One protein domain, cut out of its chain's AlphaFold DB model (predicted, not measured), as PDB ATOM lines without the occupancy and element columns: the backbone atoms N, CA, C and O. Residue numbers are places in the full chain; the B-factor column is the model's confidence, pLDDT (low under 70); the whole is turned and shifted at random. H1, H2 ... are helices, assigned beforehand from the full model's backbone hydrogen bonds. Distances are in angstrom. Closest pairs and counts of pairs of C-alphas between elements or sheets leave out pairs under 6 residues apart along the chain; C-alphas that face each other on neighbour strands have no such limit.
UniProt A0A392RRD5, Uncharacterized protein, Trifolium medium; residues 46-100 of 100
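This is residues 46 to 100 of the 100 residues of an uncharacterized protein of Trifolium medium (UniProt A0A392RRD5). Two helices, H1 and H2, cross at a steep angle and pack on each other by a part of H1, while the short helix H3 lies off to the side and touches neither. Phe 47 and Asp 48, in the stretch before H1, lie between H1 and H3, and after H3 the tail folds back towards H2, with residues 92 to 97 sticking out. The printed part has 55 residues with three named helices in the order H1, H2, H3 and no named strand, and its class is all helix. It is compact, with a radius of gyration of the C-alphas of 11.5 A and spans of 30 by 26 by 14 A.

H1, the longest helix, is residues 53 to 66 and measures 20.1 A from first to last C-alpha. It begins with C-alpha 53 at (23.570, 12.308, 229.779) and ends with C-alpha 66 at (32.838, -0.890, 217.796). H2 is residues 71 to 79, 12.9 A long between its end C-alphas. H3 is residues 84 to 91, 10.7 A long, and ends with C-alpha 91 at (7.294, 7.520, 225.563).

H1 touches H2 with residues 60 to 64 alone, and their closest C-alphas, those of Thr 64 and Lys 74, are 6.3 A apart. Their lines stand at a steep tilt of 51 degrees, and they run opposite ways. H2 and H3 are apart, but only just, with their closest C-alphas 8.0 A apart. H1 and H3 are apart. In H1, H2 and H3 every O i to N i+4 pair is within hydrogen-bond range.

The two C-alphas farthest apart, those of Ile 66 and Pro 94, are 31.1 A apart. The links H1 to H2 and H2 to H3 are both tight, with 4 residues each. Residues 92 to 97 stand free, and the printed part ends at Asn 100, the chain's last residue. The printed part has no cut. Its mean pLDDT is 93.6, and no printed residue is under 70.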
ATOM      1  N   VAL A  46      22.467   1.357 230.697       96.81
ATOM      2  CA  VAL A  46      21.080   1.795 230.881       96.81
ATOM      3  C   VAL A  46      21.075   3.224 231.410       96.81
ATOM      4  O   VAL A  46      21.882   3.567 232.272       96.81
ATOM      5  N   PHE A  47      20.129   4.029 230.936       98.00
ATOM      6  CA  PHE A  47      19.921   5.400 231.376       98.00
ATOM      7  C   PHE A  47      18.563   5.542 232.052       98.00
ATOM      8  O   PHE A  47      17.520   5.405 231.413       98.00
ATOM      9  N   ASP A  48      18.574   5.809 233.356       96.88
ATOM     10  CA  ASP A  48      17.372   6.009 234.171       96.88
ATOM     11  C   ASP A  48      16.969   7.490 234.304       96.88
ATOM     12  O   ASP A  48      15.903   7.791 234.844       96.88
ATOM     13  N   GLY A  49      17.801   8.405 233.791       94.94
ATOM     14  CA  GLY A  49      17.630   9.856 233.884       94.94
ATOM     15  C   GLY A  49      18.390  10.522 235.035       94.94
ATOM     16  O   GLY A  49      18.218  11.723 235.229       94.94
ATOM     17  N   LYS A  50      19.197   9.780 235.809       95.31
ATOM     18  CA  LYS A  50      19.944  10.316 236.964       95.31
ATOM     19  C   LYS A  50      21.449  10.446 236.726       95.31
ATOM     20  O   LYS A  50      22.090  11.246 237.402       95.31
ATOM     21  N   SER A  51      22.016   9.648 235.820       93.38
ATOM     22  CA  SER A  51      23.427   9.744 235.428       93.38
ATOM     23  C   SER A  51      23.674  10.898 234.452       93.38
ATOM     24  O   SER A  51      22.732  11.501 233.934       93.38
ATOM     25  N   ASP A  52      24.945  11.223 234.203       96.75
ATOM     26  CA  ASP A  52      25.310  12.261 233.240       96.75
ATOM     27  C   ASP A  52      24.883  11.851 231.808       96.75
ATOM     28  O   ASP A  52      25.317  10.806 231.306       96.75
ATOM     29  N   PRO A  53      24.037  12.647 231.122       95.81
ATOM     30  CA  PRO A  53      23.570  12.308 229.779       95.81
ATOM     31  C   PRO A  53      24.694  12.270 228.737       95.81
ATOM     32  O   PRO A  53      24.617  11.500 227.780       95.81
ATOM     33  N   THR A  54      25.738  13.085 228.904       96.94
ATOM     34  CA  THR A  54      26.866  13.162 227.965       96.94
ATOM     35  C   THR A  54      27.741  11.921 228.086       96.94
ATOM     36  O   THR A  54      28.104  11.326 227.074       96.94
ATOM     37  N   GLU A  55      28.038  11.488 229.311       97.19
ATOM     38  CA  GLU A  55      28.756  10.246 229.587       97.19
ATOM     39  C   GLU A  55      28.004   9.035 229.023       97.19
ATOM     40  O   GLU A  55      28.598   8.205 228.331       97.19
ATOM     41  N   HIS A  56      26.683   8.980 229.225       97.19
ATOM     42  CA  HIS A  56      25.838   7.935 228.645       97.19
ATOM     43  C   HIS A  56      25.911   7.917 227.112       97.19
ATOM     44  O   HIS A  56      26.164   6.870 226.509       97.19
ATOM     45  N   LEU A  57      25.758   9.080 226.468       96.19
ATOM     46  CA  LEU A  57      25.859   9.203 225.010       96.19
ATOM     47  C   LEU A  57      27.237   8.783 224.486       96.19
ATOM     48  O   LEU A  57      27.313   8.088 223.472       96.19
ATOM     49  N   MET A  58      28.320   9.154 225.171       97.00
ATOM     50  CA  MET A  58      29.675   8.732 224.807       97.00
ATOM     51  C   MET A  58      29.851   7.215 224.933       97.00
ATOM     52  O   MET A  58      30.412   6.586 224.031       97.00
ATOM     53  N   ALA A  59      29.349   6.610 226.011       96.31
ATOM     54  CA  ALA A  59      29.444   5.172 226.240       96.31
ATOM     55  C   ALA A  59      28.663   4.375 225.180       96.31
ATOM     56  O   ALA A  59      29.226   3.483 224.537       96.31
ATOM     57  N   VAL A  60      27.402   4.738 224.919       96.19
ATOM     58  CA  VAL A  60      26.587   4.125 223.854       96.19
ATOM     59  C   VAL A  60      27.215   4.369 222.481       96.19
ATOM     60  O   VAL A  60      27.330   3.447 221.671       96.19
ATOM     61  N   GLY A  61      27.680   5.590 222.214       94.88
ATOM     62  CA  GLY A  61      28.345   5.959 220.965       94.88
ATOM     63  C   GLY A  61      29.595   5.122 220.690       94.88
ATOM     64  O   GLY A  61      29.782   4.648 219.569       94.88
ATOM     65  N   THR A  62      30.406   4.871 221.718       95.94
ATOM     66  CA  THR A  62      31.610   4.033 221.631       95.94
ATOM     67  C   THR A  62      31.250   2.576 221.347       95.94
ATOM     68  O   THR A  62      31.759   1.994 220.391       95.94
ATOM     69  N   GLN A  63      30.321   1.993 222.116       94.50
ATOM     70  CA  GLN A  63      29.881   0.603 221.928       94.50
ATOM     71  C   GLN A  63      29.289   0.380 220.534       94.50
ATOM     72  O   GLN A  63      29.634  -0.580 219.850       94.50
ATOM     73  N   THR A  64      28.442   1.303 220.077       93.44
ATOM     74  CA  THR A  64      27.820   1.217 218.753       93.44
ATOM     75  C   THR A  64      28.805   1.462 217.607       93.44
ATOM     76  O   THR A  64      28.618   0.924 216.518       93.44
ATOM     77  N   ALA A  65      29.879   2.225 217.827       92.75
ATOM     78  CA  ALA A  65      30.960   2.367 216.855       92.75
ATOM     79  C   ALA A  65      31.780   1.076 216.702       92.75
ATOM     80  O   ALA A  65      32.093   0.699 215.576       92.75
ATOM     81  N   ILE A  66      32.073   0.371 217.804       92.50
ATOM     82  CA  ILE A  66      32.838  -0.890 217.796       92.50
ATOM     83  C   ILE A  66      32.156  -1.959 216.932       92.50
ATOM     84  O   ILE A  66      32.821  -2.677 216.192       92.50
ATOM     85  N   ILE A  67      30.826  -2.038 216.990       89.94
ATOM     86  CA  ILE A  67      30.026  -2.987 216.196       89.94
ATOM     87  C   ILE A  67      29.687  -2.476 214.785       89.94
ATOM     88  O   ILE A  67      28.914  -3.115 214.075       89.94
ATOM     89  N   GLY A  68      30.206  -1.312 214.380       89.69
ATOM     90  CA  GLY A  68      29.955  -0.742 213.056       89.69
ATOM     91  C   GLY A  68      28.502  -0.321 212.811       89.69
ATOM     92  O   GLY A  68      28.044  -0.345 211.669       89.69
ATOM     93  N   ALA A  69      27.753   0.058 213.853       91.25
ATOM     94  CA  ALA A  69      26.362   0.468 213.693       91.25
ATOM     95  C   ALA A  69      26.247   1.745 212.840       91.25
ATOM     96  O   ALA A  69      26.959   2.731 213.056       91.25
ATOM     97  N   THR A  70      25.305   1.749 211.897       91.81
ATOM     98  CA  THR A  70      24.980   2.931 211.084       91.81
ATOM     99  C   THR A  70      24.367   4.037 211.948       91.81
ATOM    100  O   THR A  70      23.820   3.757 213.012       91.81
ATOM    101  N   LYS A  71      24.407   5.303 211.497       91.31
ATOM    102  CA  LYS A  71      23.836   6.451 212.242       91.31
ATOM    103  C   LYS A  71      22.393   6.182 212.703       91.31
ATOM    104  O   LYS A  71      22.074   6.366 213.869       91.31
ATOM    105  N   HIS A  72      21.573   5.642 211.808       92.19
ATOM    106  CA  HIS A  72      20.184   5.301 212.089       92.19
ATOM    107  C   HIS A  72      20.049   4.135 213.090       92.19
ATOM    108  O   HIS A  72      19.255   4.216 214.026       92.19
ATOM    109  N   LEU A  73      20.878   3.088 212.966       91.62
ATOM    110  CA  LEU A  73      20.899   1.984 213.932       91.62
ATOM    111  C   LEU A  73      21.325   2.462 215.328       91.62
ATOM    112  O   LEU A  73      20.796   1.981 216.326       91.62
ATOM    113  N   LYS A  74      22.231   3.446 215.421       92.56
ATOM    114  CA  LYS A  74      22.616   4.059 216.703       92.56
ATOM    115  C   LYS A  74      21.425   4.703 217.407       92.56
ATOM    116  O   LYS A  74      21.282   4.499 218.606       92.56
ATOM    117  N   CYS A  75      20.561   5.420 216.686       93.69
ATOM    118  CA  CYS A  75      19.349   6.021 217.256       93.69
ATOM    119  C   CYS A  75      18.401   4.954 217.826       93.69
ATOM    120  O   CYS A  75      17.950   5.084 218.962       93.69
ATOM    121  N   LYS A  76      18.171   3.867 217.076       92.19
ATOM    122  CA  LYS A  76      17.335   2.734 217.510       92.19
ATOM    123  C   LYS A  76      17.922   1.984 218.714       92.19
ATOM    124  O   LYS A  76      17.197   1.545 219.601       92.19
ATOM    125  N   LEU A  77      19.245   1.841 218.773       93.56
ATOM    126  CA  LEU A  77      19.929   1.231 219.917       93.56
ATOM    127  C   LEU A  77      19.892   2.140 221.149       93.56
ATOM    128  O   LEU A  77      19.651   1.658 222.252       93.56
ATOM    129  N   LEU A  78      20.085   3.448 220.963       94.62
ATOM    130  CA  LEU A  78      20.044   4.436 222.037       94.62
ATOM    131  C   LEU A  78      18.667   4.488 222.704       94.62
ATOM    132  O   LEU A  78      18.603   4.473 223.931       94.62
ATOM    133  N   SER A  79      17.572   4.485 221.938       93.62
ATOM    134  CA  SER A  79      16.221   4.457 222.516       93.62
ATOM    135  C   SER A  79      15.985   3.229 223.398       93.62
ATOM    136  O   SER A  79      15.284   3.318 224.401       93.62
ATOM    137  N   GLY A  80      16.618   2.096 223.068       93.06
ATOM    138  CA  GLY A  80      16.561   0.871 223.869       93.06
ATOM    139  C   GLY A  80      17.317   0.944 225.200       93.06
ATOM    140  O   GLY A  80      17.188   0.036 226.017       93.06
ATOM    141  N   THR A  81      18.100   2.001 225.442       96.06
ATOM    142  CA  THR A  81      18.846   2.181 226.700       96.06
ATOM    143  C   THR A  81      18.047   2.886 227.790       96.06
ATOM    144  O   THR A  81      18.456   2.869 228.952       96.06
ATOM    145  N   PHE A  82      16.919   3.514 227.450       95.94
ATOM    146  CA  PHE A  82      16.130   4.283 228.404       95.94
ATOM    147  C   PHE A  82      15.338   3.380 229.351       95.94
ATOM    148  O   PHE A  82      14.688   2.419 228.941       95.94
ATOM    149  N   LYS A  83      15.343   3.729 230.639       96.25
ATOM    150  CA  LYS A  83      14.576   3.054 231.691       96.25
ATOM    151  C   LYS A  83      13.942   4.082 232.626       96.25
ATOM    152  O   LYS A  83      14.316   5.249 232.641       96.25
ATOM    153  N   GLU A  84      12.966   3.644 233.415       96.06
ATOM    154  CA  GLU A  84      12.345   4.430 234.486       96.06
ATOM    155  C   GLU A  84      11.898   5.834 234.040       96.06
ATOM    156  O   GLU A  84      11.028   5.955 233.179       96.06
ATOM    157  N   ALA A  85      12.443   6.893 234.646       95.56
ATOM    158  CA  ALA A  85      12.070   8.269 234.351       95.56
ATOM    159  C   ALA A  85      12.441   8.662 232.916       95.56
ATOM    160  O   ALA A  85      11.628   9.293 232.243       95.56
ATOM    161  N   ALA A  86      13.601   8.223 232.417       96.69
ATOM    162  CA  ALA A  86      14.002   8.465 231.034       96.69
ATOM    163  C   ALA A  86      13.066   7.776 230.032       96.69
ATOM    164  O   ALA A  86      12.666   8.392 229.049       96.69
ATOM    165  N   LEU A  87      12.656   6.530 230.299       94.94
ATOM    166  CA  LEU A  87      11.716   5.822 229.423       94.94
ATOM    167  C   LEU A  87      10.334   6.482 229.421       94.94
ATOM    168  O   LEU A  87       9.735   6.639 228.364       94.94
ATOM    169  N   ARG A  88       9.836   6.905 230.590       94.38
ATOM    170  CA  ARG A  88       8.558   7.631 230.694       94.38
ATOM    171  C   ARG A  88       8.594   8.958 229.944       94.38
ATOM    172  O   ARG A  88       7.628   9.296 229.276       94.38
ATOM    173  N   TRP A  89       9.695   9.700 230.056       93.94
ATOM    174  CA  TRP A  89       9.897  10.915 229.272       93.94
ATOM    175  C   TRP A  89       9.893  10.609 227.773       93.94
ATOM    176  O   TRP A  89       9.157  11.254 227.033       93.94
ATOM    177  N   TYR A  90      10.651   9.595 227.347       93.88
ATOM    178  CA  TYR A  90      10.755   9.192 225.947       93.88
ATOM    179  C   TYR A  90       9.387   8.818 225.362       93.88
ATOM    180  O   TYR A  90       9.001   9.369 224.341       93.88
ATOM    181  N   MET A  91       8.614   7.963 226.037       91.56
ATOM    182  CA  MET A  91       7.294   7.520 225.563       91.56
ATOM    183  C   MET A  91       6.222   8.624 225.564       91.56
ATOM    184  O   MET A  91       5.174   8.450 224.957       91.56
ATOM    185  N   ASN A  92       6.476   9.759 226.222       92.69
ATOM    186  CA  ASN A  92       5.585  10.923 226.201       92.69
ATOM    187  C   ASN A  92       5.925  11.927 225.086       92.69
ATOM    188  O   ASN A  92       5.274  12.970 224.981       92.69
ATOM    189  N   LEU A  93       6.956  11.665 224.281       92.94
ATOM    190  CA  LEU A  93       7.275  12.496 223.125       92.94
ATOM    191  C   LEU A  93       6.250  12.268 221.998       92.94
ATOM    192  O   LEU A  93       5.734  11.160 221.854       92.94
ATOM    193  N   PRO A  94       5.974  13.279 221.151       92.38
ATOM    194  CA  PRO A  94       5.106  13.093 219.995       92.38
ATOM    195  C   PRO A  94       5.651  12.030 219.038       92.38
ATOM    196  O   PRO A  94       6.869  11.882 218.874       92.38
ATOM    197  N   ARG A  95       4.745  11.336 218.347       90.12
ATOM    198  CA  ARG A  95       5.095  10.356 217.318       90.12
ATOM    199  C   ARG A  95       5.994  10.977 216.246       90.12
ATOM    200  O   ARG A  95       5.722  12.082 215.780       90.12
ATOM    201  N   ASN A  96       7.032  10.250 215.829       90.38
ATOM    202  CA  ASN A  96       8.011  10.691 214.823       90.38
ATOM    203  C   ASN A  96       8.724  12.025 215.147       90.38
ATOM    204  O   ASN A  96       9.224  12.682 214.236       90.38
ATOM    205  N   SER A  97       8.774  12.449 216.414       92.38
ATOM    206  CA  SER A  97       9.451  13.691 216.820       92.38
ATOM    207  C   SER A  97      10.980  13.606 216.806       92.38
ATOM    208  O   SER A  97      11.648  14.638 216.841       92.38
ATOM    209  N   ILE A  98      11.547  12.398 216.768       91.75
ATOM    210  CA  ILE A  98      12.992  12.173 216.701       91.75
ATOM    211  C   ILE A  98      13.367  11.764 215.278       91.75
ATOM    212  O   ILE A  98      13.054  10.656 214.839       91.75
ATOM    213  N   GLU A  99      14.087  12.645 214.593       88.88
ATOM    214  CA  GLU A  99      14.607  12.462 213.236       88.88
ATOM    215  C   GLU A  99      16.141  12.620 213.189       88.88
ATOM    216  O   GLU A  99      16.780  12.886 214.210       88.88
ATOM    217  N   ASN A 100      16.750  12.367 212.027       72.81
ATOM    218  CA  ASN A 100      18.197  12.182 211.870       72.81
ATOM    219  C   ASN A 100      18.850  13.117 210.857       72.81
ATOM    220  O   ASN A 100      18.279  13.292 209.765       72.81
TER     221      ASN A 100